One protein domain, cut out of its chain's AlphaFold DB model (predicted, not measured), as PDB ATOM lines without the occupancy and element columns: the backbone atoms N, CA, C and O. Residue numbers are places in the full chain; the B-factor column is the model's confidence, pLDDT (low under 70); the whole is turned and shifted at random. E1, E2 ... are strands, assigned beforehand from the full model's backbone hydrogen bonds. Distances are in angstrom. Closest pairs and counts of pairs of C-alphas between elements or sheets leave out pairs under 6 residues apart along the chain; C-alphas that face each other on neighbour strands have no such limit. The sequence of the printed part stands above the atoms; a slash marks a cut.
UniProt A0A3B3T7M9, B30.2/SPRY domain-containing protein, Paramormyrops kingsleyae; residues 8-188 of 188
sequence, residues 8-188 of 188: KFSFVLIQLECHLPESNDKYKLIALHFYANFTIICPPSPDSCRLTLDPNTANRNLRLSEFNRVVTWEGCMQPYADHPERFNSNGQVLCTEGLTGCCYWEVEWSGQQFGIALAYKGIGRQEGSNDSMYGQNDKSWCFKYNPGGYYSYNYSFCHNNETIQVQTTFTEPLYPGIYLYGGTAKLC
ATOM      1  N   LYS A   8     -25.824  59.618  25.637       50.00
ATOM      2  CA  LYS A   8     -26.008  60.065  24.256       50.00
ATOM      3  C   LYS A   8     -24.636  60.248  23.619       50.00
ATOM      4  O   LYS A   8     -23.828  60.964  24.195       50.00
ATOM      5  N   PHE A   9     -24.372  59.659  22.455       53.47
ATOM      6  CA  PHE A   9     -23.254  60.052  21.582       53.47
ATOM      7  C   PHE A   9     -23.854  60.464  20.242       53.47
ATOM      8  O   PHE A   9     -24.832  59.899  19.759       53.47
ATOM      9  N   SER A  10     -23.243  61.446  19.613       48.16
ATOM     10  CA  SER A  10     -23.667  61.918  18.301       48.16
ATOM     11  C   SER A  10     -22.704  61.370  17.257       48.16
ATOM     12  O   SER A  10     -21.515  61.643  17.331       48.16
ATOM     13  N   PHE A  11     -23.168  60.588  16.286       53.06
ATOM     14  CA  PHE A  11     -22.272  59.996  15.290       53.06
ATOM     15  C   PHE A  11     -22.270  60.832  14.014       53.06
ATOM     16  O   PHE A  11     -23.301  61.025  13.386       53.06
ATOM     17  N   VAL A  12     -21.120  61.344  13.589       45.94
ATOM     18  CA  VAL A  12     -21.049  62.126  12.343       45.94
ATOM     19  C   VAL A  12     -20.523  61.272  11.197       45.94
ATOM     20  O   VAL A  12     -19.316  61.198  11.003       45.94
ATOM     21  N   LEU A  13     -21.369  60.610  10.401       50.06
ATOM     22  CA  LEU A  13     -20.835  60.008   9.174       50.06
ATOM     23  C   LEU A  13     -20.584  61.091   8.118       50.06
ATOM     24  O   LEU A  13     -21.495  61.682   7.544       50.06
ATOM     25  N   ILE A  14     -19.310  61.327   7.831       45.38
ATOM     26  CA  ILE A  14     -18.865  62.208   6.756       45.38
ATOM     27  C   ILE A  14     -18.370  61.311   5.624       45.38
ATOM     28  O   ILE A  14     -17.219  60.883   5.596       45.38
ATOM     29  N   GLN A  15     -19.239  60.981   4.676       44.78
ATOM     30  CA  GLN A  15     -18.818  60.313   3.447       44.78
ATOM     31  C   GLN A  15     -18.368  61.386   2.446       44.78
ATOM     32  O   GLN A  15     -19.202  62.056   1.843       44.78
ATOM     33  N   LEU A  16     -17.054  61.555   2.259       36.81
ATOM     34  CA  LEU A  16     -16.537  62.369   1.155       36.81
ATOM     35  C   LEU A  16     -16.625  61.531  -0.127       36.81
ATOM     36  O   LEU A  16     -15.965  60.501  -0.266       36.81
ATOM     37  N   GLU A  17     -17.474  61.962  -1.063       37.06
ATOM     38  CA  GLU A  17     -17.552  61.377  -2.400       37.06
ATOM     39  C   GLU A  17     -16.219  61.559  -3.127       37.06
ATOM     40  O   GLU A  17     -15.925  62.606  -3.702       37.06
ATOM     41  N   CYS A  18     -15.393  60.518  -3.136       31.12
ATOM     42  CA  CYS A  18     -14.335  60.384  -4.126       31.12
ATOM     43  C   CYS A  18     -14.281  58.926  -4.569       31.12
ATOM     44  O   CYS A  18     -13.669  58.101  -3.896       31.12
ATOM     45  N   HIS A  19     -14.949  58.627  -5.688       37.41
ATOM     46  CA  HIS A  19     -14.754  57.412  -6.486       37.41
ATOM     47  C   HIS A  19     -14.655  56.123  -5.652       37.41
ATOM     48  O   HIS A  19     -13.645  55.419  -5.670       37.41
ATOM     49  N   LEU A  20     -15.726  55.797  -4.928       42.75
ATOM     50  CA  LEU A  20     -15.947  54.399  -4.573       42.75
ATOM     51  C   LEU A  20     -16.215  53.658  -5.890       42.75
ATOM     52  O   LEU A  20     -17.056  54.131  -6.660       42.75
ATOM     53  N   PRO A  21     -15.483  52.574  -6.202       39.62
ATOM     54  CA  PRO A  21     -15.695  51.851  -7.444       39.62
ATOM     55  C   PRO A  21     -17.154  51.412  -7.488       39.62
ATOM     56  O   PRO A  21     -17.663  50.858  -6.512       39.62
ATOM     57  N   GLU A  22     -17.818  51.726  -8.598       42.50
ATOM     58  CA  GLU A  22     -19.200  51.363  -8.886       42.50
ATOM     59  C   GLU A  22     -19.407  49.861  -8.660       42.50
ATOM     60  O   GLU A  22     -19.158  49.017  -9.515       42.50
ATOM     61  N   SER A  23     -19.863  49.521  -7.463       43.78
ATOM     62  CA  SER A  23     -20.404  48.222  -7.115       43.78
ATOM     63  C   SER A  23     -21.665  48.529  -6.320       43.78
ATOM     64  O   SER A  23     -21.630  49.167  -5.271       43.78
ATOM     65  N   ASN A  24     -22.783  48.143  -6.917       47.78
ATOM     66  CA  ASN A  24     -24.148  48.639  -6.765       47.78
ATOM     67  C   ASN A  24     -24.827  48.397  -5.395       47.78
ATOM     68  O   ASN A  24     -26.052  48.340  -5.324       47.78
ATOM     69  N   ASP A  25     -24.078  48.259  -4.302       50.97
ATOM     70  CA  ASP A  25     -24.626  47.922  -2.990       50.97
ATOM     71  C   ASP A  25     -24.361  49.029  -1.974       50.97
ATOM     72  O   ASP A  25     -23.304  49.141  -1.358       50.97
ATOM     73  N   LYS A  26     -25.391  49.857  -1.805       59.12
ATOM     74  CA  LYS A  26     -25.463  50.940  -0.826       59.12
ATOM     75  C   LYS A  26     -25.080  50.456   0.582       59.12
ATOM     76  O   LYS A  26     -25.447  49.347   0.984       59.12
ATOM     77  N   TYR A  27     -24.424  51.318   1.356       58.34
ATOM     78  CA  TYR A  27     -24.136  51.064   2.770       58.34
ATOM     79  C   TYR A  27     -25.435  51.027   3.570       58.34
ATOM     80  O   TYR A  27     -26.224  51.958   3.490       58.34
ATOM     81  N   LYS A  28     -25.666  49.987   4.363       64.06
ATOM     82  CA  LYS A  28     -26.795  49.897   5.295       64.06
ATOM     83  C   LYS A  28     -26.235  49.872   6.715       64.06
ATOM     84  O   LYS A  28     -25.249  49.190   6.988       64.06
ATOM     85  N   LEU A  29     -26.823  50.664   7.604       60.94
ATOM     86  CA  LEU A  29     -26.245  50.974   8.912       60.94
ATOM     87  C   LEU A  29     -27.020  50.330  10.087       60.94
ATOM     88  O   LEU A  29     -28.219  50.106   9.987       60.94
ATOM     89  N   ILE A  30     -26.290  50.111  11.189       58.84
ATOM     90  CA  ILE A  30     -26.624  49.760  12.586       58.84
ATOM     91  C   ILE A  30     -27.042  48.316  12.833       58.84
ATOM     92  O   ILE A  30     -28.162  47.932  12.544       58.84
ATOM     93  N   ALA A  31     -26.185  47.611  13.581       51.06
ATOM     94  CA  ALA A  31     -26.562  46.579  14.543       51.06
ATOM     95  C   ALA A  31     -25.948  46.905  15.882       51.06
ATOM     96  O   ALA A  31     -24.837  47.432  15.961       51.06
ATOM     97  N   LEU A  32     -26.677  46.446  16.887       52.94
ATOM     98  CA  LEU A  32     -26.327  46.477  18.281       52.94
ATOM     99  C   LEU A  32     -25.408  45.316  18.651       52.94
ATOM    100  O   LEU A  32     -25.396  44.255  18.028       52.94
ATOM    101  N   HIS A  33     -24.705  45.514  19.757       52.56
ATOM    102  CA  HIS A  33     -24.173  44.439  20.579       52.56
ATOM    103  C   HIS A  33     -24.783  44.562  21.986       52.56
ATOM    104  O   HIS A  33     -25.253  45.631  22.362       52.56
ATOM    105  N   PHE A  34     -24.830  43.436  22.694       53.88
ATOM    106  CA  PHE A  34     -25.729  43.063  23.795       53.88
ATOM    107  C   PHE A  34     -26.042  44.099  24.896       53.88
ATOM    108  O   PHE A  34     -25.185  44.857  25.339       53.88
ATOM    109  N   TYR A  35     -27.263  44.001  25.439       59.22
ATOM    110  CA  TYR A  35     -27.744  44.704  26.641       59.22
ATOM    111  C   TYR A  35     -27.876  46.223  26.533       59.22
ATOM    112  O   TYR A  35     -27.764  46.908  27.553       59.22
ATOM    113  N   ALA A  36     -28.129  46.748  25.334       66.69
ATOM    114  CA  ALA A  36     -28.458  48.153  25.171       66.69
ATOM    115  C   ALA A  36     -29.696  48.394  24.305       66.69
ATOM    116  O   ALA A  36     -29.946  47.685  23.329       66.69
ATOM    117  N   ASN A  37     -30.455  49.421  24.683       73.94
ATOM    118  CA  ASN A  37     -31.530  49.996  23.884       73.94
ATOM    119  C   ASN A  37     -30.970  51.161  23.085       73.94
ATOM    120  O   ASN A  37     -30.127  51.883  23.614       73.94
ATOM    121  N   PHE A  38     -31.455  51.366  21.862       76.69
ATOM    122  CA  PHE A  38     -30.982  52.438  20.996       76.69
ATOM    123  C   PHE A  38     -32.137  53.176  20.352       76.69
ATOM    124  O   PHE A  38     -33.136  52.566  19.973       76.69
ATOM    125  N   THR A  39     -31.926  54.468  20.140       78.50
ATOM    126  CA  THR A  39     -32.826  55.356  19.418       78.50
ATOM    127  C   THR A  39     -32.041  56.068  18.330       78.50
ATOM    128  O   THR A  39     -31.079  56.777  18.619       78.50
ATOM    129  N   ILE A  40     -32.464  55.908  17.078       77.94
ATOM    130  CA  ILE A  40     -31.951  56.694  15.957       77.94
ATOM    131  C   ILE A  40     -32.561  58.094  16.019       77.94
ATOM    132  O   ILE A  40     -33.782  58.268  15.984       77.94
ATOM    133  N   ILE A  41     -31.694  59.098  16.055       75.69
ATOM    134  CA  ILE A  41     -32.051  60.509  16.095       75.69
ATOM    135  C   ILE A  41     -31.658  61.143  14.758       75.69
ATOM    136  O   ILE A  41     -30.526  61.034  14.294       75.69
ATOM    137  N   CYS A  42     -32.611  61.843  14.147       76.31
ATOM    138  CA  CYS A  42     -32.387  62.637  12.942       76.31
ATOM    139  C   CYS A  42     -32.345  64.123  13.336       76.31
ATOM    140  O   CYS A  42     -33.407  64.736  13.482       76.31
ATOM    141  N   PRO A  43     -31.158  64.709  13.551       71.31
ATOM    142  CA  PRO A  43     -31.033  66.108  13.945       71.31
ATOM    143  C   PRO A  43     -31.477  67.057  12.816       71.31
ATOM    144  O   PRO A  43     -31.448  66.684  11.640       71.31
ATOM    145  N   PRO A  44     -31.895  68.295  13.132       73.06
ATOM    146  CA  PRO A  44     -32.272  69.285  12.127       73.06
ATOM    147  C   PRO A  44     -31.012  69.892  11.483       73.06
ATOM    148  O   PRO A  44     -30.532  70.939  11.904       73.06
ATOM    149  N   SER A  45     -30.462  69.212  10.474       74.75
ATOM    150  CA  SER A  45     -29.295  69.640   9.689       74.75
ATOM    151  C   SER A  45     -29.536  69.352   8.199       74.75
ATOM    152  O   SER A  45     -30.208  68.366   7.899       74.75
ATOM    153  N   PRO A  46     -29.008  70.165   7.260       72.75
ATOM    154  CA  PRO A  46     -29.090  69.882   5.823       72.75
ATOM    155  C   PRO A  46     -28.520  68.515   5.433       72.75
ATOM    156  O   PRO A  46     -29.034  67.882   4.516       72.75
ATOM    157  N   ASP A  47     -27.506  68.053   6.164       70.44
ATOM    158  CA  ASP A  47     -26.834  66.779   5.909       70.44
ATOM    159  C   ASP A  47     -27.470  65.613   6.681       70.44
ATOM    160  O   ASP A  47     -26.922  64.512   6.683       70.44
ATOM    161  N   SER A  48     -28.586  65.822   7.397       72.31
ATOM    162  CA  SER A  48     -29.157  64.764   8.228       72.31
ATOM    163  C   SER A  48     -29.923  63.709   7.440       72.31
ATOM    164  O   SER A  48     -30.699  63.987   6.524       72.31
ATOM    165  N   CYS A  49     -29.730  62.461   7.851       76.19
ATOM    166  CA  CYS A  49     -30.361  61.300   7.263       76.19
ATOM    167  C   CYS A  49     -31.458  60.753   8.161       76.19
ATOM    168  O   CYS A  49     -31.258  60.462   9.343       76.19
ATOM    169  N   ARG A  50     -32.622  60.523   7.557       80.25
ATOM    170  CA  ARG A  50     -33.697  59.759   8.184       80.25
ATOM    171  C   ARG A  50     -33.443  58.280   7.939       80.25
ATOM    172  O   ARG A  50     -33.611  57.819   6.817       80.25
ATOM    173  N   LEU A  51     -33.038  57.572   8.988       81.00
ATOM    174  CA  LEU A  51     -32.813  56.130   8.949       81.00
ATOM    175  C   LEU A  51     -33.950  55.388   9.648       81.00
ATOM    176  O   LEU A  51     -34.444  55.824  10.692       81.00
ATOM    177  N   THR A  52     -34.341  54.258   9.072       87.56
ATOM    178  CA  THR A  52     -35.342  53.344   9.616       87.56
ATOM    179  C   THR A  52     -34.800  51.923   9.612       87.56
ATOM    180  O   THR A  52     -34.208  51.467   8.638       87.56
ATOM    181  N   LEU A  53     -35.002  51.194  10.705       89.38
ATOM    182  CA  LEU A  53     -34.537  49.817  10.849       89.38
ATOM    183  C   LEU A  53     -35.421  48.860  10.034       89.38
ATOM    184  O   LEU A  53     -36.650  48.964  10.046       89.38
ATOM    185  N   ASP A  54     -34.793  47.914   9.338       91.38
ATOM    186  CA  ASP A  54     -35.472  46.941   8.485       91.38
ATOM    187  C   ASP A  54     -35.878  45.697   9.304       91.38
ATOM    188  O   ASP A  54     -35.015  44.880   9.664       91.38
ATOM    189  N   PRO A  55     -37.183  45.486   9.571       93.00
ATOM    190  CA  PRO A  55     -37.668  44.346  10.348       93.00
ATOM    191  C   PRO A  55     -37.406  42.995   9.671       93.00
ATOM    192  O   PRO A  55     -37.431  41.963  10.343       93.00
ATOM    193  N   ASN A  56     -37.136  42.961   8.363       93.88
ATOM    194  CA  ASN A  56     -36.786  41.728   7.655       93.88
ATOM    195  C   ASN A  56     -35.349  41.283   7.935       93.88
ATOM    196  O   ASN A  56     -35.030  40.109   7.763       93.88
ATOM    197  N   THR A  57     -34.500  42.209   8.383       92.06
ATOM    198  CA  THR A  57     -33.105  41.928   8.739       92.06
ATOM    199  C   THR A  57     -32.923  41.702  10.236       92.06
ATOM    200  O   THR A  57     -32.036  40.950  10.634       92.06
ATOM    201  N   ALA A  58     -33.789  42.299  11.061       91.56
ATOM    202  CA  ALA A  58     -33.685  42.273  12.513       91.56
ATOM    203  C   ALA A  58     -33.638  40.850  13.088       91.56
ATOM    204  O   ALA A  58     -34.524  40.024  12.851       91.56
ATOM    205  N   ASN A  59     -32.619  40.569  13.891       91.19
ATOM    206  CA  ASN A  59     -32.555  39.346  14.672       91.19
ATOM    207  C   ASN A  59     -33.763  39.229  15.607       91.19
ATOM    208  O   ASN A  59     -34.284  40.222  16.110       91.19
ATOM    209  N   ARG A  60     -34.191  37.994  15.869       92.75
ATOM    210  CA  ARG A  60     -35.382  37.726  16.678       92.75
ATOM    211  C   ARG A  60     -35.237  38.163  18.137       92.75
ATOM    212  O   ARG A  60     -36.253  38.329  18.780       92.75
ATOM    213  N   ASN A  61     -34.040  38.397  18.665       89.00
ATOM    214  CA  ASN A  61     -33.874  38.931  20.024       89.00
ATOM    215  C   ASN A  61     -33.973  40.465  20.086       89.00
ATOM    216  O   ASN A  61     -33.796  41.062  21.144       89.00
ATOM    217  N   LEU A  62     -34.205  41.130  18.953       89.44
ATOM    218  CA  LEU A  62     -34.400  42.571  18.890       89.44
ATOM    219  C   LEU A  62     -35.871  42.883  18.688       89.44
ATOM    220  O   LEU A  62     -36.513  42.286  17.829       89.44
ATOM    221  N   ARG A  63     -36.380  43.876  19.407       91.19
ATOM    222  CA  ARG A  63     -37.691  44.459  19.147       91.19
ATOM    223  C   ARG A  63     -37.531  45.857  18.582       91.19
ATOM    224  O   ARG A  63     -36.936  46.726  19.207       91.19
ATOM    225  N   LEU A  64     -38.101  46.064  17.401       91.75
ATOM    226  CA  LEU A  64     -38.213  47.370  16.764       91.75
ATOM    227  C   LEU A  64     -39.507  48.072  17.195       91.75
ATOM    228  O   LEU A  64     -40.574  47.454  17.235       91.75
ATOM    229  N   SER A  65     -39.422  49.365  17.498       90.75
ATOM    230  CA  SER A  65     -40.557  50.211  17.875       90.75
ATOM    231  C   SER A  65     -40.385  51.649  17.361       90.75
ATOM    232  O   SER A  65     -39.421  51.969  16.663       90.75
ATOM    233  N   GLU A  66     -41.376  52.508  17.628       91.69
ATOM    234  CA  GLU A  66     -41.386  53.930  17.240       91.69
ATOM    235  C   GLU A  66     -41.057  54.190  15.763       91.69
ATOM    236  O   GLU A  66     -40.158  54.966  15.417       91.69
ATOM    237  N   PHE A  67     -41.819  53.538  14.880       91.31
ATOM    238  CA  PHE A  67     -41.596  53.580  13.430       91.31
ATOM    239  C   PHE A  67     -40.214  53.033  13.041       91.31
ATOM    240  O   PHE A  67     -39.550  53.567  12.156       91.31
ATOM    241  N   ASN A  68     -39.788  51.966  13.725       91.38
ATOM    242  CA  ASN A  68     -38.508  51.283  13.546       91.38
ATOM    243  C   ASN A  68     -37.287  52.191  13.755       91.38
ATOM    244  O   ASN A  68     -36.275  52.043  13.077       91.38
ATOM    245  N   ARG A  69     -37.377  53.144  14.682       86.75
ATOM    246  CA  ARG A  69     -36.241  53.999  15.075       86.75
ATOM    247  C   ARG A  69     -35.675  53.626  16.431       86.75
ATOM    248  O   ARG A  69     -34.532  53.965  16.718       86.75
ATOM    249  N   VAL A  70     -36.469  52.931  17.236       86.44
ATOM    250  CA  VAL A  70     -36.052  52.405  18.526       86.44
ATOM    251  C   VAL A  70     -35.853  50.909  18.398       86.44
ATOM    252  O   VAL A  70     -36.659  50.209  17.779       86.44
ATOM    253  N   VAL A  71     -34.774  50.424  18.992       86.56
ATOM    254  CA  VAL A  71     -34.493  49.004  19.124       86.56
ATOM    255  C   VAL A  71     -34.203  48.676  20.578       86.56
ATOM    256  O   VAL A  71     -33.385  49.322  21.232       86.56
ATOM    257  N   THR A  72     -34.886  47.658  21.082       85.50
ATOM    258  CA  THR A  72     -34.674  47.115  22.419       85.50
ATOM    259  C   THR A  72     -34.199  45.678  22.313       85.50
ATOM    260  O   THR A  72     -34.660  44.912  21.461       85.50
ATOM    261  N   TRP A  73     -33.255  45.304  23.172       83.81
ATOM    262  CA  TRP A  73     -32.907  43.901  23.342       83.81
ATOM    263  C   TRP A  73     -33.981  43.235  24.199       83.81
ATOM    264  O   TRP A  73     -34.253  43.669  25.317       83.81
ATOM    265  N   GLU A  74     -34.581  42.178  23.670       81.81
ATOM    266  CA  GLU A  74     -35.553  41.352  24.371       81.81
ATOM    267  C   GLU A  74     -34.935  39.965  24.561       81.81
ATOM    268  O   GLU A  74     -34.449  39.344  23.616       81.81
ATOM    269  N   GLY A  75     -34.961  39.445  25.790       72.25
ATOM    270  CA  GLY A  75     -34.464  38.094  26.078       72.25
ATOM    271  C   GLY A  75     -35.313  36.977  25.455       72.25
ATOM    272  O   GLY A  75     -34.937  35.810  25.528       72.25
ATOM    273  N   CYS A  76     -36.461  37.320  24.862       84.12
ATOM    274  CA  CYS A  76     -37.354  36.407  24.164       84.12
ATOM    275  C   CYS A  76     -37.400  36.699  22.656       84.12
ATOM    276  O   CYS A  76     -37.354  37.849  22.211       84.12
ATOM    277  N   MET A  77     -37.550  35.632  21.867       88.94
ATOM    278  CA  MET A  77     -37.666  35.731  20.416       88.94
ATOM    279  C   MET A  77     -38.952  36.461  20.013       88.94
ATOM    280  O   MET A  77     -40.061  36.000  20.273       88.94
ATOM    281  N   GLN A  78     -38.789  37.575  19.315       92.50
ATOM    282  CA  GLN A  78     -39.850  38.341  18.691       92.50
ATOM    283  C   GLN A  78     -40.486  37.556  17.529       92.50
ATOM    284  O   GLN A  78     -39.796  36.805  16.821       92.50
ATOM    285  N   PRO A  79     -41.798  37.743  17.284       93.38
ATOM    286  CA  PRO A  79     -42.577  36.978  16.310       93.38
ATOM    287  C   PRO A  79     -42.362  37.466  14.867       93.38
ATOM    288  O   PRO A  79     -43.309  37.659  14.107       93.38
ATOM    289  N   TYR A  80     -41.113  37.695  14.468       92.75
ATOM    290  CA  TYR A  80     -40.787  38.020  13.084       92.75
ATOM    291  C   TYR A  80     -40.903  36.780  12.190       92.75
ATOM    292  O   TYR A  80     -40.540  35.676  12.599       92.75
ATOM    293  N   ALA A  81     -41.412  36.944  10.966       92.94
ATOM    294  CA  ALA A  81     -41.474  35.858   9.987       92.94
ATOM    295  C   ALA A  81     -40.064  35.453   9.524       92.94
ATOM    296  O   ALA A  81     -39.140  36.271   9.540       92.94
ATOM    297  N   ASP A  82     -39.881  34.212   9.082       92.88
ATOM    298  CA  ASP A  82     -38.613  33.822   8.464       92.88
ATOM    299  C   ASP A  82     -38.349  34.645   7.202       92.88
ATOM    300  O   ASP A  82     -39.254  34.911   6.410       92.88
ATOM    301  N   HIS A  83     -37.104  35.092   7.047       93.88
ATOM    302  CA  HIS A  83     -36.690  35.914   5.919       93.88
ATOM    303  C   HIS A  83     -35.207  35.659   5.603       93.88
ATOM    304  O   HIS A  83     -34.404  35.609   6.537       93.88
ATOM    305  N   PRO A  84     -34.810  35.521   4.324       91.75
ATOM    306  CA  PRO A  84     -33.425  35.209   3.948       91.75
ATOM    307  C   PRO A  84     -32.416  36.279   4.387       91.75
ATOM    308  O   PRO A  84     -31.267  35.969   4.676       91.75
ATOM    309  N   GLU A  85     -32.853  37.535   4.489       91.69
ATOM    310  CA  GLU A  85     -32.015  38.647   4.958       91.69
ATOM    311  C   GLU A  85     -31.928  38.764   6.488       91.69
ATOM    312  O   GLU A  85     -31.294  39.697   6.978       91.69
ATOM    313  N   ARG A  86     -32.567  37.873   7.258       92.44
ATOM    314  CA  ARG A  86     -32.603  37.967   8.722       92.44
ATOM    315  C   ARG A  86     -31.286  37.510   9.337       92.44
ATOM    316  O   ARG A  86     -30.774  36.445   9.005       92.44
ATOM    317  N   PHE A  87     -30.760  38.281  10.285       89.69
ATOM    318  CA  PHE A  87     -29.638  37.818  11.096       89.69
ATOM    319  C   PHE A  87     -30.095  36.765  12.103       89.69
ATOM    320  O   PHE A  87     -30.972  37.030  12.925       89.69
ATOM    321  N   ASN A  88     -29.445  35.601  12.097       85.75
ATOM    322  CA  ASN A  88     -29.778  34.509  13.014       85.75
ATOM    323  C   ASN A  88     -28.841  34.432  14.233       85.75
ATOM    324  O   ASN A  88     -29.309  34.126  15.321       85.75
ATOM    325  N   SER A  89     -27.560  34.805  14.099       76.44
ATOM    326  CA  SER A  89     -26.569  34.637  15.181       76.44
ATOM    327  C   SER A  89     -26.609  35.641  16.317       76.44
ATOM    328  O   SER A  89     -26.460  35.271  17.474       76.44
ATOM    329  N   ASN A  90     -26.687  36.924  15.987       79.31
ATOM    330  CA  ASN A  90     -26.445  38.005  16.934       79.31
ATOM    331  C   ASN A  90     -27.547  39.043  16.805       79.31
ATOM    332  O   ASN A  90     -28.201  39.099  15.765       79.31
ATOM    333  N   GLY A  91     -27.717  39.868  17.843       83.88
ATOM    334  CA  GLY A  91     -28.670  40.979  17.902       83.88
ATOM    335  C   GLY A  91     -28.365  42.075  16.881       83.88
ATOM    336  O   GLY A  91     -28.001  43.185  17.251       83.88
ATOM    337  N   GLN A  92     -28.507  41.752  15.598       88.50
ATOM    338  CA  GLN A  92     -28.151  42.592  14.472       88.50
ATOM    339  C   GLN A  92     -29.356  42.954  13.622       88.50
ATOM    340  O   GLN A  92     -30.338  42.220  13.544       88.50
ATOM    341  N   VAL A  93     -29.270  44.119  12.997       90.00
ATOM    342  CA  VAL A  93     -30.269  44.681  12.097       90.00
ATOM    343  C   VAL A  93     -29.521  45.521  11.054       90.00
ATOM    344  O   VAL A  93     -28.307  45.709  11.153       90.00
ATOM    345  N   LEU A  94     -30.203  45.916   9.991       89.06
ATOM    346  CA  LEU A  94     -29.752  46.897   9.013       89.06
ATOM    347  C   LEU A  94     -30.833  47.963   8.875       89.06
ATOM    348  O   LEU A  94     -32.013  47.684   9.082       89.06
ATOM    349  N   CYS A  95     -30.454  49.160   8.444       87.19
ATOM    350  CA  CYS A  95     -31.424  50.133   7.965       87.19
ATOM    351  C   CYS A  95     -32.004  49.741   6.595       87.19
ATOM    352  O   CYS A  95     -31.382  49.051   5.768       87.19
ATOM    353  N   THR A  96     -33.219  50.216   6.342       86.00
ATOM    354  CA  THR A  96     -33.897  50.094   5.051       86.00
ATOM    355  C   THR A  96     -33.138  50.895   3.999       86.00
ATOM    356  O   THR A  96     -32.876  50.395   2.897       86.00
ATOM    357  N   GLU A  97     -32.739  52.109   4.371       82.31
ATOM    358  CA  GLU A  97     -32.029  53.063   3.543       82.31
ATOM    359  C   GLU A  97     -30.592  52.619   3.298       82.31
ATOM    360  O   GLU A  97     -29.911  52.054   4.154       82.31
ATOM    361  N   GLY A  98     -30.142  52.900   2.083       75.81
ATOM    362  CA  GLY A  98     -28.745  52.829   1.727       75.81
ATOM    363  C   GLY A  98     -28.142  54.227   1.762       75.81
ATOM    364  O   GLY A  98     -28.718  55.126   1.151       75.81
ATOM    365  N   LEU A  99     -27.017  54.408   2.445       72.31
ATOM    366  CA  LEU A  99     -26.351  55.701   2.562       72.31
ATOM    367  C   LEU A  99     -25.548  55.998   1.291       72.31
ATOM    368  O   LEU A  99     -24.819  55.134   0.794       72.31
ATOM    369  N   THR A 100     -25.700  57.215   0.775       67.19
ATOM    370  CA  THR A 100     -24.974  57.746  -0.384       67.19
ATOM    371  C   THR A 100     -24.639  59.212  -0.123       67.19
ATOM    372  O   THR A 100     -25.552  59.981   0.175       67.19
ATOM    373  N   GLY A 101     -23.370  59.598  -0.258       67.81
ATOM    374  CA  GLY A 101     -22.908  60.961   0.034       67.81
ATOM    375  C   GLY A 101     -22.896  61.296   1.533       67.81
ATOM    376  O   GLY A 101     -23.081  60.420   2.377       67.81
ATOM    377  N   CYS A 102     -22.649  62.566   1.876       68.62
ATOM    378  CA  CYS A 102     -22.620  63.041   3.265       68.62
ATOM    379  C   CYS A 102     -23.943  62.741   3.980       68.62
ATOM    380  O   CYS A 102     -25.012  63.064   3.466       68.62
ATOM    381  N   CYS A 103     -23.877  62.123   5.160       72.12
ATOM    382  CA  CYS A 103     -25.067  61.628   5.832       72.12
ATOM    383  C   CYS A 103     -24.890  61.634   7.346       72.12
ATOM    384  O   CYS A 103     -24.135  60.847   7.891       72.12
ATOM    385  N   TYR A 104     -25.613  62.499   8.044       72.12
ATOM    386  CA  TYR A 104     -25.493  62.683   9.483       72.12
ATOM    387  C   TYR A 104     -26.672  62.065  10.243       72.12
ATOM    388  O   TYR A 104     -27.829  62.329   9.922       72.12
ATOM    389  N   TRP A 105     -26.413  61.282  11.291       74.00
ATOM    390  CA  TRP A 105     -27.455  60.796  12.202       74.00
ATOM    391  C   TRP A 105     -26.875  60.599  13.601       74.00
ATOM    392  O   TRP A 105     -25.742  60.179  13.775       74.00
ATOM    393  N   GLU A 106     -27.669  60.829  14.631       76.31
ATOM    394  CA  GLU A 106     -27.244  60.565  16.003       76.31
ATOM    395  C   GLU A 106     -27.858  59.255  16.492       76.31
ATOM    396  O   GLU A 106     -28.894  58.819  15.981       76.31
ATOM    397  N   VAL A 107     -27.246  58.621  17.494       75.88
ATOM    398  CA  VAL A 107     -27.926  57.557  18.233       75.88
ATOM    399  C   VAL A 107     -27.793  57.777  19.726       75.88
ATOM    400  O   VAL A 107     -26.719  58.027  20.259       75.88
ATOM    401  N   GLU A 108     -28.900  57.650  20.426       76.44
ATOM    402  CA  GLU A 108     -28.885  57.560  21.877       76.44
ATOM    403  C   GLU A 108     -28.925  56.086  22.261       76.44
ATOM    404  O   GLU A 108     -29.688  55.331  21.657       76.44
ATOM    405  N   TRP A 109     -28.120  55.657  23.239       75.75
ATOM    406  CA  TRP A 109     -28.258  54.316  23.802       75.75
ATOM    407  C   TRP A 109     -28.257  54.333  25.327       75.75
ATOM    408  O   TRP A 109     -27.828  55.262  26.006       75.75
ATOM    409  N   SER A 110     -28.753  53.242  25.884       72.25
ATOM    410  CA  SER A 110     -28.670  52.955  27.312       72.25
ATOM    411  C   SER A 110     -28.318  51.490  27.467       72.25
ATOM    412  O   SER A 110     -28.896  50.669  26.762       72.25
ATOM    413  N   GLY A 111     -27.364  51.152  28.333       71.06
ATOM    414  CA  GLY A 111     -26.938  49.765  28.510       71.06
ATOM    415  C   GLY A 111     -25.456  49.594  28.821       71.06
ATOM    416  O   GLY A 111     -24.718  50.565  28.974       71.06
ATOM    417  N   GLN A 112     -25.028  48.337  28.937       71.81
ATOM    418  CA  GLN A 112     -23.663  47.996  29.359       71.81
ATOM    419  C   GLN A 112     -22.665  47.921  28.206       71.81
ATOM    420  O   GLN A 112     -21.480  48.156  28.418       71.81
ATOM    421  N   GLN A 113     -23.116  47.581  27.001       76.12
ATOM    422  CA  GLN A 113     -22.280  47.465  25.809       76.12
ATOM    423  C   GLN A 113     -23.052  48.020  24.622       76.12
ATOM    424  O   GLN A 113     -24.279  48.012  24.624       76.12
ATOM    425  N   PHE A 114     -22.346  48.503  23.607       76.00
ATOM    426  CA  PHE A 114     -22.996  48.949  22.382       76.00
ATOM    427  C   PHE A 114     -22.125  48.673  21.163       76.00
ATOM    428  O   PHE A 114     -20.908  48.515  21.264       76.00
ATOM    429  N   GLY A 115     -22.767  48.596  20.002       79.75
ATOM    430  CA  GLY A 115     -22.114  48.473  18.710       79.75
ATOM    431  C   GLY A 115     -22.837  49.342  17.697       79.75
ATOM    432  O   GLY A 115     -24.057  49.472  17.757       79.75
ATOM    433  N   ILE A 116     -22.084  49.957  16.793       80.69
ATOM    434  CA  ILE A 116     -22.599  50.628  15.600       80.69
ATOM    435  C   ILE A 116     -21.726  50.194  14.443       80.69
ATOM    436  O   ILE A 116     -20.511  50.068  14.591       80.69
ATOM    437  N   ALA A 117     -22.334  49.945  13.291       80.75
ATOM    438  CA  ALA A 117     -21.593  49.503  12.130       80.75
ATOM    439  C   ALA A 117     -22.150  50.063  10.836       80.75
ATOM    440  O   ALA A 117     -23.360  50.265  10.700       80.75
ATOM    441  N   LEU A 118     -21.240  50.218   9.884       80.81
ATOM    442  CA  LEU A 118     -21.518  50.336   8.462       80.81
ATOM    443  C   LEU A 118     -21.301  48.966   7.842       80.81
ATOM    444  O   LEU A 118     -20.272  48.336   8.097       80.81
ATOM    445  N   ALA A 119     -22.240  48.515   7.021       81.19
ATOM    446  CA  ALA A 119     -22.094  47.260   6.311       81.19
ATOM    447  C   ALA A 119     -22.635  47.355   4.887       81.19
ATOM    448  O   ALA A 119     -23.610  48.058   4.614       81.19
ATOM    449  N   TYR A 120     -22.029  46.605   3.974       81.94
ATOM    450  CA  TYR A 120     -22.650  46.344   2.682       81.94
ATOM    451  C   TYR A 120     -23.823  45.384   2.852       81.94
ATOM    452  O   TYR A 120     -23.773  44.455   3.663       81.94
ATOM    453  N   LYS A 121     -24.868  45.560   2.033       80.50
ATOM    454  CA  LYS A 121     -26.051  44.686   2.048       80.50
ATOM    455  C   LYS A 121     -25.677  43.199   1.954       80.50
ATOM    456  O   LYS A 121     -26.259  42.387   2.668       80.50
ATOM    457  N   GLY A 122     -24.668  42.869   1.143       84.81
ATOM    458  CA  GLY A 122     -24.166  41.509   0.923       84.81
ATOM    459  C   GLY A 122     -23.333  40.894   2.058       84.81
ATOM    460  O   GLY A 122     -22.648  39.896   1.814       84.81
ATOM    461  N   ILE A 123     -23.319  41.476   3.264       87.00
ATOM    462  CA  ILE A 123     -22.793  40.800   4.461       87.00
ATOM    463  C   ILE A 123     -23.566  39.494   4.718       87.00
ATOM    464  O   ILE A 123     -24.746  39.398   4.383       87.00
ATOM    465  N   GLY A 124     -22.915  38.478   5.284       88.25
ATOM    466  CA  GLY A 124     -23.523  37.177   5.541       88.25
ATOM    467  C   GLY A 124     -24.706  37.227   6.515       88.25
ATOM    468  O   GLY A 124     -24.877  38.158   7.304       88.25
ATOM    469  N   ARG A 125     -25.543  36.186   6.456       89.88
ATOM    470  CA  ARG A 125     -26.687  35.956   7.366       89.88
ATOM    471  C   ARG A 125     -26.623  34.607   8.083       89.88
ATOM    472  O   ARG A 125     -27.436  34.335   8.966       89.88
ATOM    473  N   GLN A 126     -25.662  33.769   7.692       84.12
ATOM    474  CA  GLN A 126     -25.503  32.416   8.201       84.12
ATOM    475  C   GLN A 126     -25.147  32.425   9.683       84.12
ATOM    476  O   GLN A 126     -24.267  33.167  10.121       84.12
ATOM    477  N   GLU A 127     -25.816  31.553  10.430       80.50
ATOM    478  CA  GLU A 127     -25.559  31.403  11.847       80.50
ATOM    479  C   GLU A 127     -24.159  30.816  12.112       80.50
ATOM    480  O   GLU A 127     -23.734  29.879  11.438       80.50
ATOM    481  N   GLY A 128     -23.429  31.367  13.082       76.88
ATOM    482  CA  GLY A 128     -22.123  30.881  13.527       76.88
ATOM    483  C   GLY A 128     -20.962  31.267  12.609       76.88
ATOM    484  O   GLY A 128     -19.838  30.853  12.870       76.88
ATOM    485  N   SER A 129     -21.211  32.051  11.554       83.69
ATOM    486  CA  SER A 129     -20.164  32.546  10.656       83.69
ATOM    487  C   SER A 129     -19.744  33.974  11.005       83.69
ATOM    488  O   SER A 129     -20.591  34.865  11.145       83.69
ATOM    489  N   ASN A 130     -18.429  34.207  11.038       84.81
ATOM    490  CA  ASN A 130     -17.823  35.541  11.128       84.81
ATOM    491  C   ASN A 130     -18.280  36.456   9.976       84.81
ATOM    492  O   ASN A 130     -18.413  37.668  10.158       84.81
ATOM    493  N   ASP A 131     -18.632  35.881   8.819       87.31
ATOM    494  CA  ASP A 131     -19.159  36.627   7.671       87.31
ATOM    495  C   ASP A 131     -20.475  37.344   7.982       87.31
ATOM    496  O   ASP A 131     -20.854  38.265   7.262       87.31
ATOM    497  N   SER A 132     -21.189  36.928   9.036       87.44
ATOM    498  CA  SER A 132     -22.430  37.559   9.491       87.44
ATOM    499  C   SER A 132     -22.234  38.603  10.590       87.44
ATOM    500  O   SER A 132     -23.181  39.321  10.905       87.44
ATOM    501  N   MET A 133     -21.045  38.689  11.196       87.94
ATOM    502  CA  MET A 133     -20.785  39.514  12.377       87.94
ATOM    503  C   MET A 133     -20.110  40.830  12.008       87.94
ATOM    504  O   MET A 133     -19.069  40.845  11.352       87.94
ATOM    505  N   TYR A 134     -20.647  41.958  12.471       86.25
ATOM    506  CA  TYR A 134     -20.037  43.247  12.152       86.25
ATOM    507  C   TYR A 134     -18.607  43.412  12.678       86.25
ATOM    508  O   TYR A 134     -18.295  43.170  13.853       86.25
ATOM    509  N   GLY A 135     -17.749  43.870  11.763       85.06
ATOM    510  CA  GLY A 135     -16.315  44.064  11.948       85.06
ATOM    511  C   GLY A 135     -15.478  42.785  11.831       85.06
ATOM    512  O   GLY A 135     -14.257  42.856  11.923       85.06
ATOM    513  N   GLN A 136     -16.101  41.622  11.621       89.31
ATOM    514  CA  GLN A 136     -15.422  40.324  11.482       89.31
ATOM    515  C   GLN A 136     -15.351  39.831  10.028       89.31
ATOM    516  O   GLN A 136     -15.078  38.665   9.756       89.31
ATOM    517  N   ASN A 137     -15.587  40.739   9.084       88.06
ATOM    518  CA  ASN A 137     -15.518  40.512   7.647       88.06
ATOM    519  C   ASN A 137     -15.064  41.791   6.936       88.06
ATOM    520  O   ASN A 137     -15.052  42.878   7.521       88.06
ATOM    521  N   ASP A 138     -14.721  41.649   5.667       86.75
ATOM    522  CA  ASP A 138     -14.316  42.721   4.756       86.75
ATOM    523  C   ASP A 138     -15.487  43.611   4.292       86.75
ATOM    524  O   ASP A 138     -15.280  44.638   3.649       86.75
ATOM    525  N   LYS A 139     -16.726  43.253   4.651       85.44
ATOM    526  CA  LYS A 139     -17.948  43.962   4.255       85.44
ATOM    527  C   LYS A 139     -18.522  44.878   5.324       85.44
ATOM    528  O   LYS A 139     -19.592  45.455   5.113       85.44
ATOM    529  N   SER A 140     -17.868  44.989   6.476       84.06
ATOM    530  CA  SER A 140     -18.365  45.798   7.581       84.06
ATOM    531  C   SER A 140     -17.261  46.445   8.405       84.06
ATOM    532  O   SER A 140     -16.167  45.905   8.575       84.06
ATOM    533  N   TRP A 141     -17.591  47.614   8.948       83.56
ATOM    534  CA  TRP A 141     -16.778  48.385   9.881       83.56
ATOM    535  C   TRP A 141     -17.619  48.651  11.114       83.56
ATOM    536  O   TRP A 141     -18.737  49.148  10.988       83.56
ATOM    537  N   CYS A 142     -17.106  48.317  12.293       81.38
ATOM    538  CA  CYS A 142     -17.865  48.401  13.533       81.38
ATOM    539  C   CYS A 142     -17.104  49.168  14.609       81.38
ATOM    540  O   CYS A 142     -15.940  48.884  14.864       81.38
ATOM    541  N   PHE A 143     -17.788  50.096  15.266       80.56
ATOM    542  CA  PHE A 143     -17.362  50.706  16.514       80.56
ATOM    543  C   PHE A 143     -18.109  50.048  17.670       80.56
ATOM    544  O   PHE A 143     -19.334  49.929  17.624       80.56
ATOM    545  N   LYS A 144     -17.381  49.610  18.696       79.94
ATOM    546  CA  LYS A 144     -17.940  48.896  19.846       79.94
ATOM    547  C   LYS A 144     -17.493  49.532  21.148       79.94
ATOM    548  O   LYS A 144     -16.330  49.904  21.288       79.94
ATOM    549  N   TYR A 145     -18.400  49.547  22.113       77.81
ATOM    550  CA  TYR A 145     -18.113  49.802  23.515       77.81
ATOM    551  C   TYR A 145     -18.348  48.531  24.330       77.81
ATOM    552  O   TYR A 145     -19.441  47.963  24.300       77.81
ATOM    553  N   ASN A 146     -17.324  48.086  25.052       75.94
ATOM    554  CA  ASN A 146     -17.370  46.951  25.960       75.94
ATOM    555  C   ASN A 146     -16.508  47.222  27.213       75.94
ATOM    556  O   ASN A 146     -15.319  46.904  27.218       75.94
ATOM    557  N   PRO A 147     -17.093  47.770  28.291       68.50
ATOM    558  CA  PRO A 147     -16.379  48.101  29.522       68.50
ATOM    559  C   PRO A 147     -15.982  46.877  30.363       68.50
ATOM    560  O   PRO A 147     -15.283  47.026  31.359       68.50
ATOM    561  N   GLY A 148     -16.439  45.675  29.991       64.50
ATOM    562  CA  GLY A 148     -16.116  44.410  30.661       64.50
ATOM    563  C   GLY A 148     -15.094  43.552  29.910       64.50
ATOM    564  O   GLY A 148     -14.980  42.360  30.195       64.50
ATOM    565  N   GLY A 149     -14.403  44.110  28.911       60.44
ATOM    566  CA  GLY A 149     -13.367  43.396  28.170       60.44
ATOM    567  C   GLY A 149     -12.187  42.978  29.058       60.44
ATOM    568  O   GLY A 149     -11.898  43.604  30.072       60.44
ATOM    569  N   TYR A 150     -11.455  41.936  28.647       52.72
ATOM    570  CA  TYR A 150     -10.232  41.467  29.326       52.72
ATOM    571  C   TYR A 150      -9.112  42.532  29.377       52.72
ATOM    572  O   TYR A 150      -8.118  42.372  30.083       52.72
ATOM    573  N   TYR A 151      -9.259  43.621  28.619       52.41
ATOM    574  CA  TYR A 151      -8.290  44.702  28.488       52.41
ATOM    575  C   TYR A 151      -8.856  46.017  29.042       52.41
ATOM    576  O   TYR A 151     -10.063  46.223  29.048       52.41
ATOM    577  N   SER A 152      -7.984  46.952  29.432       59.09
ATOM    578  CA  SER A 152      -8.338  48.271  29.992       59.09
ATOM    579  C   SER A 152      -8.971  49.263  28.999       59.09
ATOM    580  O   SER A 152      -9.043  50.459  29.278       59.09
ATOM    581  N   TYR A 153      -9.391  48.792  27.824       63.00
ATOM    582  CA  TYR A 153      -9.931  49.607  26.742       63.00
ATOM    583  C   TYR A 153     -11.413  49.304  26.615       63.00
ATOM    584  O   TYR A 153     -11.803  48.166  26.356       63.00
ATOM    585  N   ASN A 154     -12.233  50.336  26.770       76.81
ATOM    586  CA  ASN A 154     -13.675  50.166  26.690       76.81
ATOM    587  C   ASN A 154     -14.190  50.355  25.264       76.81
ATOM    588  O   ASN A 154     -15.320  49.973  25.000       76.81
ATOM    589  N   TYR A 155     -13.401  50.925  24.351       78.94
ATOM    590  CA  TYR A 155     -13.815  51.201  22.977       78.94
ATOM    591  C   TYR A 155     -12.908  50.498  21.978       78.94
ATOM    592  O   TYR A 155     -11.693  50.436  22.161       78.94
ATOM    593  N   SER A 156     -13.494  50.005  20.892       80.50
ATOM    594  CA  SER A 156     -12.747  49.353  19.822       80.50
ATOM    595  C   SER A 156     -13.366  49.593  18.454       80.50
ATOM    596  O   SER A 156     -14.577  49.780  18.323       80.50
ATOM    597  N   PHE A 157     -12.515  49.559  17.436       81.50
ATOM    598  CA  PHE A 157     -12.893  49.528  16.032       81.50
ATOM    599  C   PHE A 157     -12.548  48.166  15.460       81.50
ATOM    600  O   PHE A 157     -11.445  47.671  15.680       81.50
ATOM    601  N   CYS A 158     -13.478  47.574  14.723       84.94
ATOM    602  CA  CYS A 158     -13.329  46.256  14.132       84.94
ATOM    603  C   CYS A 158     -13.603  46.313  12.627       84.94
ATOM    604  O   CYS A 158     -14.628  46.857  12.206       84.94
ATOM    605  N   HIS A 159     -12.726  45.704  11.836       86.44
ATOM    606  CA  HIS A 159     -12.910  45.467  10.406       86.44
ATOM    607  C   HIS A 159     -12.100  44.240   9.994       86.44
ATOM    608  O   HIS A 159     -10.954  44.108  10.405       86.44
ATOM    609  N   ASN A 160     -12.675  43.350   9.182       88.31
ATOM    610  CA  ASN A 160     -11.980  42.168   8.669       88.31
ATOM    611  C   ASN A 160     -11.265  41.324   9.750       88.31
ATOM    612  O   ASN A 160     -10.148  40.858   9.555       88.31
ATOM    613  N   ASN A 161     -11.903  41.147  10.914       87.56
ATOM    614  CA  ASN A 161     -11.341  40.487  12.108       87.56
ATOM    615  C   ASN A 161     -10.160  41.206  12.773       87.56
ATOM    616  O   ASN A 161      -9.708  40.785  13.838       87.56
ATOM    617  N   GLU A 162      -9.700  42.320  12.221       87.75
ATOM    618  CA  GLU A 162      -8.733  43.186  12.869       87.75
ATOM    619  C   GLU A 162      -9.452  44.101  13.854       87.75
ATOM    620  O   GLU A 162     -10.555  44.591  13.598       87.75
ATOM    621  N   THR A 163      -8.842  44.303  15.020       86.88
ATOM    622  CA  THR A 163      -9.402  45.144  16.076       86.88
ATOM    623  C   THR A 163      -8.373  46.154  16.548       86.88
ATOM    624  O   THR A 163      -7.286  45.789  16.989       86.88
ATOM    625  N   ILE A 164      -8.756  47.426  16.518       84.06
ATOM    626  CA  ILE A 164      -7.993  48.534  17.083       84.06
ATOM    627  C   ILE A 164      -8.687  48.953  18.375       84.06
ATOM    628  O   ILE A 164      -9.839  49.383  18.362       84.06
ATOM    629  N   GLN A 165      -7.990  48.812  19.497       84.06
ATOM    630  CA  GLN A 165      -8.470  49.262  20.800       84.06
ATOM    631  C   GLN A 165      -8.189  50.754  20.969       84.06
ATOM    632  O   GLN A 165      -7.107  51.229  20.626       84.06
ATOM    633  N   VAL A 166      -9.148  51.489  21.523       75.94
ATOM    634  CA  VAL A 166      -9.033  52.931  21.740       75.94
ATOM    635  C   VAL A 166      -9.086  53.219  23.229       75.94
ATOM    636  O   VAL A 166     -10.076  52.931  23.905       75.94
ATOM    637  N   GLN A 167      -7.999  53.798  23.744       70.38
ATOM    638  CA  GLN A 167      -8.017  54.406  25.069       70.38
ATOM    639  C   GLN A 167      -8.670  55.755  24.956       70.38
ATOM    640  O   GLN A 167      -8.304  56.570  24.111       70.38
ATOM    641  N   THR A 168      -9.603  55.998  25.855       64.88
ATOM    642  CA  THR A 168     -10.097  57.340  26.033       64.88
ATOM    643  C   THR A 168     -10.426  57.620  27.486       64.88
ATOM    644  O   THR A 168     -10.839  56.737  28.233       64.88
ATOM    645  N   THR A 169     -10.225  58.877  27.856       57.81
ATOM    646  CA  THR A 169     -10.563  59.471  29.143       57.81
ATOM    647  C   THR A 169     -11.749  60.430  29.017       57.81
ATOM    648  O   THR A 169     -11.864  61.340  29.834       57.81
ATOM    649  N   PHE A 170     -12.593  60.301  27.979       57.44
ATOM    650  CA  PHE A 170     -13.724  61.215  27.777       57.44
ATOM    651  C   PHE A 170     -14.621  61.260  29.023       57.44
ATOM    652  O   PHE A 170     -15.142  60.239  29.470       57.44
ATOM    653  N   THR A 171     -14.798  62.463  29.568       54.44
ATOM    654  CA  THR A 171     -15.731  62.775  30.662       54.44
ATOM    655  C   THR A 171     -17.053  63.354  30.150       54.44
ATOM    656  O   THR A 171     -17.957  63.603  30.941       54.44
ATOM    657  N   GLU A 172     -17.162  63.570  28.836       52.81
ATOM    658  CA  GLU A 172     -18.308  64.154  28.135       52.81
ATOM    659  C   GLU A 172     -18.758  63.253  26.964       52.81
ATOM    660  O   GLU A 172     -17.985  62.388  26.533       52.81
ATOM    661  N   PRO A 173     -19.992  63.432  26.444       53.34
ATOM    662  CA  PRO A 173     -20.486  62.754  25.244       53.34
ATOM    663  C   PRO A 173     -19.498  62.811  24.074       53.34
ATOM    664  O   PRO A 173     -19.057  63.895  23.692       53.34
ATOM    665  N   LEU A 174     -19.174  61.664  23.468       58.72
ATOM    666  CA  LEU A 174     -18.394  61.676  22.234       58.72
ATOM    667  C   LEU A 174     -19.263  62.120  21.049       58.72
ATOM    668  O   LEU A 174     -20.431  61.734  20.937       58.72
ATOM    669  N   TYR A 175     -18.629  62.816  20.105       56.47
ATOM    670  CA  TYR A 175     -19.158  63.077  18.766       56.47
ATOM    671  C   TYR A 175     -18.383  62.275  17.703       56.47
ATOM    672  O   TYR A 175     -17.773  62.891  16.830       56.47
ATOM    673  N   PRO A 176     -18.277  60.932  17.791       55.91
ATOM    674  CA  PRO A 176     -17.364  60.202  16.926       55.91
ATOM    675  C   PRO A 176     -17.921  60.199  15.501       55.91
ATOM    676  O   PRO A 176     -18.992  59.653  15.222       55.91
ATOM    677  N   GLY A 177     -17.200  60.827  14.584       59.09
ATOM    678  CA  GLY A 177     -17.544  60.822  13.179       59.09
ATOM    679  C   GLY A 177     -16.890  59.667  12.441       59.09
ATOM    680  O   GLY A 177     -15.716  59.392  12.653       59.09
ATOM    681  N   ILE A 178     -17.627  58.972  11.573       62.28
ATOM    682  CA  ILE A 178     -17.038  57.970  10.682       62.28
ATOM    683  C   ILE A 178     -16.865  58.601   9.305       62.28
ATOM    684  O   ILE A 178     -17.811  59.010   8.642       62.28
ATOM    685  N   TYR A 179     -15.628  58.672   8.866       62.84
ATOM    686  CA  TYR A 179     -15.219  59.215   7.594       62.84
ATOM    687  C   TYR A 179     -14.938  58.087   6.604       62.84
ATOM    688  O   TYR A 179     -14.008  57.313   6.819       62.84
ATOM    689  N   LEU A 180     -15.707  57.985   5.518       60.44
ATOM    690  CA  LEU A 180     -15.461  56.998   4.460       60.44
ATOM    691  C   LEU A 180     -14.792  57.661   3.251       60.44
ATOM    692  O   LEU A 180     -15.339  58.604   2.685       60.44
ATOM    693  N   TYR A 181     -13.635  57.141   2.832       57.09
ATOM    694  CA  TYR A 181     -12.901  57.598   1.647       57.09
ATOM    695  C   TYR A 181     -12.132  56.447   0.996       57.09
ATOM    696  O   TYR A 181     -11.310  55.808   1.653       57.09
ATOM    697  N   GLY A 182     -12.379  56.182  -0.292       56.81
ATOM    698  CA  GLY A 182     -11.618  55.196  -1.073       56.81
ATOM    699  C   GLY A 182     -11.569  53.793  -0.447       56.81
ATOM    700  O   GLY A 182     -10.509  53.177  -0.416       56.81
ATOM    701  N   GLY A 183     -12.681  53.319   0.132       56.88
ATOM    702  CA  GLY A 183     -12.750  52.026   0.832       56.88
ATOM    703  C   GLY A 183     -12.122  52.005   2.235       56.88
ATOM    704  O   GLY A 183     -12.105  50.965   2.880       56.88
ATOM    705  N   THR A 184     -11.629  53.145   2.727       56.78
ATOM    706  CA  THR A 184     -11.101  53.305   4.087       56.78
ATOM    707  C   THR A 184     -12.130  54.004   4.971       56.78
ATOM    708  O   THR A 184     -12.728  54.992   4.548       56.78
ATOM    709  N   ALA A 185     -12.288  53.537   6.211       57.12
ATOM    710  CA  ALA A 185     -13.006  54.250   7.262       57.12
ATOM    711  C   ALA A 185     -12.004  54.907   8.227       57.12
ATOM    712  O   ALA A 185     -11.105  54.233   8.731       57.12
ATOM    713  N   LYS A 186     -12.136  56.207   8.494       57.66
ATOM    714  CA  LYS A 186     -11.393  56.937   9.535       57.66
ATOM    715  C   LYS A 186     -12.361  57.468  10.576       57.66
ATOM    716  O   LYS A 186     -13.491  57.785  10.240       57.66
ATOM    717  N   LEU A 187     -11.925  57.581  11.824       55.19
ATOM    718  CA  LEU A 187     -12.696  58.278  12.847       55.19
ATOM    719  C   LEU A 187     -12.225  59.733  12.946       55.19
ATOM    720  O   LEU A 187     -11.017  59.975  12.869       55.19
ATOM    721  N   CYS A 188     -13.147  60.671  13.129       54.12
ATOM    722  CA  CYS A 188     -12.862  62.052  13.518       54.12
ATOM    723  C   CYS A 188     -13.581  62.428  14.812       54.12
ATOM    724  O   CYS A 188     -14.693  61.900  15.038       54.12
TER     725      CYS A 188
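What this domain is: This is residues 8 to 188 of the 188 residues of the protein "B30.2/SPRY domain-containing protein" of Paramormyrops kingsleyae (UniProt A0A3B3T7M9). With little regular structure, two sheets stand partly face to face: E6, E1, E11 and E12 cover one face of the sheet E2 E7 E8 E9 E10, while E3, E5 and E4 reach past its E2 edge. Of 181 printed residues, 64 are in strands E1 to E12, with no named helix: all strand. The sheet E4 E5 E3 E6 E1 E11 E12 is mixed, the other antiparallel. The whole is compact, radius of gyration of the C-alphas 15.4 A, spanning 40 by 39 by 34 A.

Where its parts are: E1, residues 8 to 15, measures 22.0 A from C-alpha 8 at (-26.008, 60.065, 24.256). E2 is 27 to 29, E3 36 to 41, E4 62 to 65, E5 70 to 73, E6 105 to 111, E7 114 to 120, E8 140 to 145, E9 155 to 159, E10 162 to 166, E11 177 to 181, E12 184 to 187, ending at (-12.696, 58.278, 12.847).

How they stand to each other: E1 and E11 are parallel; N 14 and O 178, 2.9 A, are within hydrogen-bond range. E7 E8 E9 E10 form a meander, each strand antiparallel to its predecessor; N 116 and O 143 are 2.9 A apart. The closest C-alphas of E8 and E12, Trp 141 and Ala 185, are 7.4 A apart.

The domain as a whole: The printed part has no cut. Links E1 to E2, E3 to E4, E5 to E6 and E7 to E8 are long. Residues 8 to 36, 100 to 102, 147 to 153 and 168 to 188 have pLDDT under 70.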